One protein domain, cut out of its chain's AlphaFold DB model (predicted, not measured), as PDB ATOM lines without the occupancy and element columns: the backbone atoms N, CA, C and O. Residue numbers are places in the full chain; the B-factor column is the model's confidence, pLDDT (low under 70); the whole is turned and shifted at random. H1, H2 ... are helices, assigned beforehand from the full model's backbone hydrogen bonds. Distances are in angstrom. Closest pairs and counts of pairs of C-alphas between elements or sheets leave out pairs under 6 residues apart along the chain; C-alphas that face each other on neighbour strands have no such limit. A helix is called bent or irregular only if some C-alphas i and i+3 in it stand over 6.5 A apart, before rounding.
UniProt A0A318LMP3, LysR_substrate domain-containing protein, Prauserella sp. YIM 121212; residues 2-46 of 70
ATOM      1  N   LEU A   2     281.204 182.433 113.398       79.62
ATOM      2  CA  LEU A   2     280.048 182.943 112.632       79.62
ATOM      3  C   LEU A   2     280.264 184.306 111.949       79.62
ATOM      4  O   LEU A   2     279.896 184.476 110.789       79.62
ATOM      5  N   ASN A   3     280.918 185.255 112.628       79.69
ATOM      6  CA  ASN A   3     281.214 186.569 112.039       79.69
ATOM      7  C   ASN A   3     282.133 186.473 110.811       79.69
ATOM      8  O   ASN A   3     281.952 187.224 109.860       79.69
ATOM      9  N   GLY A   4     283.088 185.535 110.815       84.56
ATOM     10  CA  GLY A   4     283.967 185.298 109.667       84.56
ATOM     11  C   GLY A   4     283.205 184.701 108.485       84.56
ATOM     12  O   GLY A   4     283.359 185.171 107.365       84.56
ATOM     13  N   LEU A   5     282.314 183.737 108.749       86.44
ATOM     14  CA  LEU A   5     281.493 183.103 107.714       86.44
ATOM     15  C   LEU A   5     280.613 184.125 106.981       86.44
ATOM     16  O   LEU A   5     280.623 184.168 105.756       86.44
ATOM     17  N   ARG A   6     279.913 184.994 107.723       85.00
ATOM     18  CA  ARG A   6     279.079 186.053 107.125       85.00
ATOM     19  C   ARG A   6     279.888 187.077 106.334       85.00
ATOM     20  O   ARG A   6     279.393 187.596 105.342       85.00
ATOM     21  N   ALA A   7     281.110 187.384 106.767       88.19
ATOM     22  CA  ALA A   7     281.971 188.320 106.049       88.19
ATOM     23  C   ALA A   7     282.457 187.743 104.709       88.19
ATOM     24  O   ALA A   7     282.561 188.480 103.731       88.19
ATOM     25  N   SER A   8     282.742 186.439 104.658       94.88
ATOM     26  CA  SER A   8     283.195 185.755 103.441       94.88
ATOM     27  C   SER A   8     282.056 185.341 102.503       94.88
ATOM     28  O   SER A   8     282.289 185.239 101.303       94.88
ATOM     29  N   HIS A   9     280.847 185.128 103.032       92.44
ATOM     30  CA  HIS A   9     279.660 184.678 102.293       92.44
ATOM     31  C   HIS A   9     278.416 185.480 102.715       92.44
ATOM     32  O   HIS A   9     277.587 184.987 103.489       92.44
ATOM     33  N   PRO A  10     278.288 186.741 102.269       90.00
ATOM     34  CA  PRO A  10     277.220 187.643 102.707       90.00
ATOM     35  C   PRO A  10     275.814 187.212 102.263       90.00
ATOM     36  O   PRO A  10     274.828 187.620 102.871       90.00
ATOM     37  N   GLU A  11     275.705 186.397 101.218       94.62
ATOM     38  CA  GLU A  11     274.451 185.841 100.707       94.62
ATOM     39  C   GLU A  11     273.875 184.716 101.580       94.62
ATOM     40  O   GLU A  11     272.713 184.337 101.422       94.62
ATOM     41  N   LEU A  12     274.675 184.168 102.497       91.19
ATOM     42  CA  LEU A  12     274.301 182.999 103.274       91.19
ATOM     43  C   LEU A  12     273.440 183.398 104.480       91.19
ATOM     44  O   LEU A  12     273.826 184.218 105.316       91.19
ATOM     45  N   THR A  13     272.266 182.779 104.595       90.50
ATOM     46  CA  THR A  13     271.420 182.902 105.788       90.50
ATOM     47  C   THR A  13     271.809 181.819 106.781       90.50
ATOM     48  O   THR A  13     271.877 180.649 106.424       90.50
ATOM     49  N   VAL A  14     272.067 182.212 108.028       90.06
ATOM     50  CA  VAL A  14     272.405 181.280 109.108       90.06
ATOM     51  C   VAL A  14     271.286 181.297 110.135       90.06
ATOM     52  O   VAL A  14     271.034 182.349 110.729       90.06
ATOM     53  N   ASP A  15     270.671 180.138 110.347       92.75
ATOM     54  CA  ASP A  15     269.773 179.872 111.468       92.75
ATOM     55  C   ASP A  15     270.550 179.186 112.601       92.75
ATOM     56  O   ASP A  15     271.476 178.412 112.348       92.75
ATOM     57  N   ILE A  16     270.226 179.520 113.850       92.56
ATOM     58  CA  ILE A  16     270.903 178.966 115.026       92.56
ATOM     59  C   ILE A  16     269.856 178.337 115.931       92.56
ATOM     60  O   ILE A  16     269.007 179.027 116.493       92.56
ATOM     61  N   SER A  17     269.996 177.032 116.133       93.31
ATOM     62  CA  SER A  17     269.229 176.260 117.105       93.31
ATOM     63  C   SER A  17     270.099 175.906 118.311       93.31
ATOM     64  O   SER A  17     271.286 175.611 118.166       93.31
ATOM     65  N   VAL A  18     269.506 175.928 119.505       94.06
ATOM     66  CA  VAL A  18     270.159 175.542 120.764       94.06
ATOM     67  C   VAL A  18     269.340 174.428 121.404       94.06
ATOM     68  O   VAL A  18     268.129 174.567 121.553       94.06
ATOM     69  N   GLY A  19     270.002 173.339 121.780       92.62
ATOM     70  CA  GLY A  19     269.374 172.152 122.355       92.62
ATOM     71  C   GLY A  19     270.409 171.229 122.990       92.62
ATOM     72  O   GLY A  19     271.606 171.526 122.955       92.62
ATOM     73  N   ALA A  20     269.945 170.132 123.584       91.44
ATOM     74  CA  ALA A  20     270.825 169.090 124.100       91.44
ATOM     75  C   ALA A  20     271.313 168.174 122.968       91.44
ATOM     76  O   ALA A  20     270.709 168.121 121.896       91.44
ATOM     77  N   ASP A  21     272.372 167.403 123.216       89.56
ATOM     78  CA  ASP A  21     272.893 166.416 122.260       89.56
ATOM     79  C   ASP A  21     271.788 165.460 121.763       89.56
ATOM     80  O   ASP A  21     271.725 165.168 120.568       89.56
ATOM     81  N   ASP A  22     270.869 165.059 122.650       89.19
ATOM     82  CA  ASP A  22     269.730 164.179 122.343       89.19
ATOM     83  C   ASP A  22     268.709 164.805 121.371       89.19
ATOM     84  O   ASP A  22     267.977 164.076 120.702       89.19
ATOM     85  N   ASP A  23     268.677 166.135 121.242       91.56
ATOM     86  CA  ASP A  23     267.839 166.846 120.268       91.56
ATOM     87  C   ASP A  23     268.600 167.113 118.962       91.56
ATOM     88  O   ASP A  23     268.058 166.995 117.856       91.56
ATOM     89  N   LEU A  24     269.875 167.493 119.092       91.81
ATOM     90  CA  LEU A  24     270.699 167.971 117.987       91.81
ATOM     91  C   LEU A  24     271.218 166.826 117.112       91.81
ATOM     92  O   LEU A  24     271.198 166.951 115.887       91.81
ATOM     93  N   LEU A  25     271.643 165.703 117.701       90.38
ATOM     94  CA  LEU A  25     272.165 164.562 116.941       90.38
ATOM     95  C   LEU A  25     271.100 163.941 116.018       90.38
ATOM     96  O   LEU A  25     271.393 163.781 114.831       90.38
ATOM     97  N   PRO A  26     269.854 163.672 116.466       90.75
ATOM     98  CA  PRO A  26     268.809 163.195 115.560       90.75
ATOM     99  C   PRO A  26     268.403 164.226 114.503       90.75
ATOM    100  O   PRO A  26     267.955 163.857 113.419       90.75
ATOM    101  N   ALA A  27     268.506 165.526 114.798       92.81
ATOM    102  CA  ALA A  27     268.228 166.567 113.812       92.81
ATOM    103  C   ALA A  27     269.313 166.638 112.726       92.81
ATOM    104  O   ALA A  27     268.974 166.873 111.567       92.81
ATOM    105  N   LEU A  28     270.576 166.394 113.084       91.81
ATOM    106  CA  LEU A  28     271.688 166.277 112.141       91.81
ATOM    107  C   LEU A  28     271.526 165.036 111.249       91.81
ATOM    108  O   LEU A  28     271.582 165.152 110.029       91.81
ATOM    109  N   ASP A  29     271.237 163.875 111.846       89.88
ATOM    110  CA  ASP A  29     270.995 162.620 111.116       89.88
ATOM    111  C   ASP A  29     269.801 162.731 110.150       89.88
ATOM    112  O   ASP A  29     269.864 162.333 108.989       89.88
ATOM    113  N   ALA A  30     268.724 163.389 110.587       91.94
ATOM    114  CA  ALA A  30     267.550 163.641 109.755       91.94
ATOM    115  C   ALA A  30     267.733 164.768 108.715       91.94
ATOM    116  O   ALA A  30     266.765 165.108 108.029       91.94
ATOM    117  N   GLY A  31     268.913 165.394 108.623       92.75
ATOM    118  CA  GLY A  31     269.205 166.480 107.680       92.75
ATOM    119  C   GLY A  31     268.463 167.792 107.957       92.75
ATOM    120  O   GLY A  31     268.308 168.617 107.061       92.75
ATOM    121  N   ARG A  32     267.962 167.987 109.183       95.50
ATOM    122  CA  ARG A  32     267.356 169.255 109.631       95.50
ATOM    123  C   ARG A  32     268.389 170.249 110.157       95.50
ATOM    124  O   ARG A  32     268.082 171.432 110.258       95.50
ATOM    125  N   LEU A  33     269.576 169.768 110.514       95.19
ATOM    126  CA  LEU A  33     270.751 170.579 110.801       95.19
ATOM    127  C   LEU A  33     271.853 170.201 109.817       95.19
ATOM    128  O   LEU A  33     272.039 169.021 109.527       95.19
ATOM    129  N   ASP A  34     272.609 171.195 109.363       93.19
ATOM    130  CA  ASP A  34     273.775 170.970 108.505       93.19
ATOM    131  C   ASP A  34     275.040 170.676 109.328       93.19
ATOM    132  O   ASP A  34     275.901 169.898 108.922       93.19
ATOM    133  N   VAL A  35     275.171 171.323 110.495       92.31
ATOM    134  CA  VAL A  35     276.331 171.235 111.396       92.31
ATOM    135  C   VAL A  35     275.872 171.389 112.849       92.31
ATOM    136  O   VAL A  35     275.009 172.214 113.142       92.31
ATOM    137  N   ALA A  36     276.499 170.655 113.773       92.00
ATOM    138  CA  ALA A  36     276.326 170.824 115.216       92.00
ATOM    139  C   ALA A  36     277.682 171.031 115.916       92.00
ATOM    140  O   ALA A  36     278.656 170.338 115.623       92.00
ATOM    141  N   SER A  37     277.739 171.979 116.858       90.31
ATOM    142  CA  SER A  37     278.890 172.195 117.743       90.31
ATOM    143  C   SER A  37     278.556 171.648 119.124       90.31
ATOM    144  O   SER A  37     277.736 172.234 119.827       90.31
ATOM    145  N   LEU A  38     279.187 170.538 119.506       88.19
ATOM    146  CA  LEU A  38     278.857 169.784 120.717       88.19
ATOM    147  C   LEU A  38     280.052 169.707 121.673       88.19
ATOM    148  O   LEU A  38     281.207 169.625 121.242       88.19
ATOM    149  N   TYR A  39     279.768 169.670 122.974       82.50
ATOM    150  CA  TYR A  39     280.761 169.412 124.015       82.50
ATOM    151  C   TYR A  39     280.759 167.920 124.357       82.50
ATOM    152  O   TYR A  39     279.928 167.464 125.131       82.50
ATOM    153  N   GLY A  40     281.694 167.130 123.824       73.88
ATOM    154  CA  GLY A  40     281.765 165.720 124.220       73.88
ATOM    155  C   GLY A  40     282.493 164.786 123.267       73.88
ATOM    156  O   GLY A  40     283.061 165.190 122.253       73.88
ATOM    157  N   ARG A  41     282.502 163.498 123.637       65.00
ATOM    158  CA  ARG A  41     283.106 162.393 122.867       65.00
ATOM    159  C   ARG A  41     282.086 161.482 122.178       65.00
ATOM    160  O   ARG A  41     282.511 160.609 121.429       65.00
ATOM    161  N   PHE A  42     280.789 161.658 122.424       65.69
ATOM    162  CA  PHE A  42     279.763 160.830 121.799       65.69
ATOM    163  C   PHE A  42     279.416 161.368 120.413       65.69
ATOM    164  O   PHE A  42     279.044 162.524 120.255       65.69
ATOM    165  N   SER A  43     279.577 160.515 119.406       66.19
ATOM    166  CA  SER A  43     279.067 160.726 118.058       66.19
ATOM    167  C   SER A  43     278.612 159.371 117.523       66.19
ATOM    168  O   SER A  43     279.345 158.390 117.695       66.19
ATOM    169  N   PRO A  44     277.441 159.296 116.876       71.31
ATOM    170  CA  PRO A  44     277.086 158.198 115.987       71.31
ATOM    171  C   PRO A  44     278.227 157.880 115.001       71.31
ATOM    172  O   PRO A  44     278.979 158.775 114.603       71.31
ATOM    173  N   ALA A  45     278.399 156.598 114.661       67.00
ATOM    174  CA  ALA A  45     279.543 156.097 113.884       67.00
ATOM    175  C   ALA A  45     279.566 156.574 112.417       67.00
ATOM    176  O   ALA A  45     280.587 156.467 111.741       67.00
ATOM    177  N   ASP A  46     278.440 157.078 111.936       81.25
ATOM    178  CA  ASP A  46     278.163 157.557 110.584       81.25
ATOM    179  C   ASP A  46     278.372 159.068 110.406       81.25
ATOM    180  O   ASP A  46     278.323 159.569 109.280       81.25
TER     181      ASP A  46
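This is residues 2 to 46 of the 70 residues of the protein "LysR_substrate domain-containing protein" of Prauserella sp. YIM 121212 (UniProt A0A318LMP3). The model has little regular structure: H2 and a wide loop of residues 30 to 46 make one end, and a long strand-free link leads away from H2 to short H1 at the other end. Residues 7 to 13 stick out free. The 45 printed residues hold two named helices, H1 then H2, and no named strand; the class is all helix, with only 16 residues in named elements. The whole is loose, with a radius of gyration of the C-alphas of 12.5 A, and elongated, spanning 32 by 20 by 20 A.

H2, residues 21 to 29, measures 11.9 A, from C-alpha 21 at (272.893, 166.416, 122.260). H1, residues 2 to 8, measures 10.1 A, from C-alpha 2 at (280.048, 182.943, 112.632).

H2 and H1 are apart. H2 is neither bent nor irregular, but only just: C-alphas 23 and 26 are 6.0 A apart. Every O i to N i+4 pair is within hydrogen-bond range in H1, and 4 of 5 in H2.

The C-alphas farthest apart, of Pro 10 and Ala 45, are 33.5 A apart. The printed part has no cut. The H1 to H2 link, 12 residues, is long. Residues 41 to 43 and 45 have pLDDT under 70.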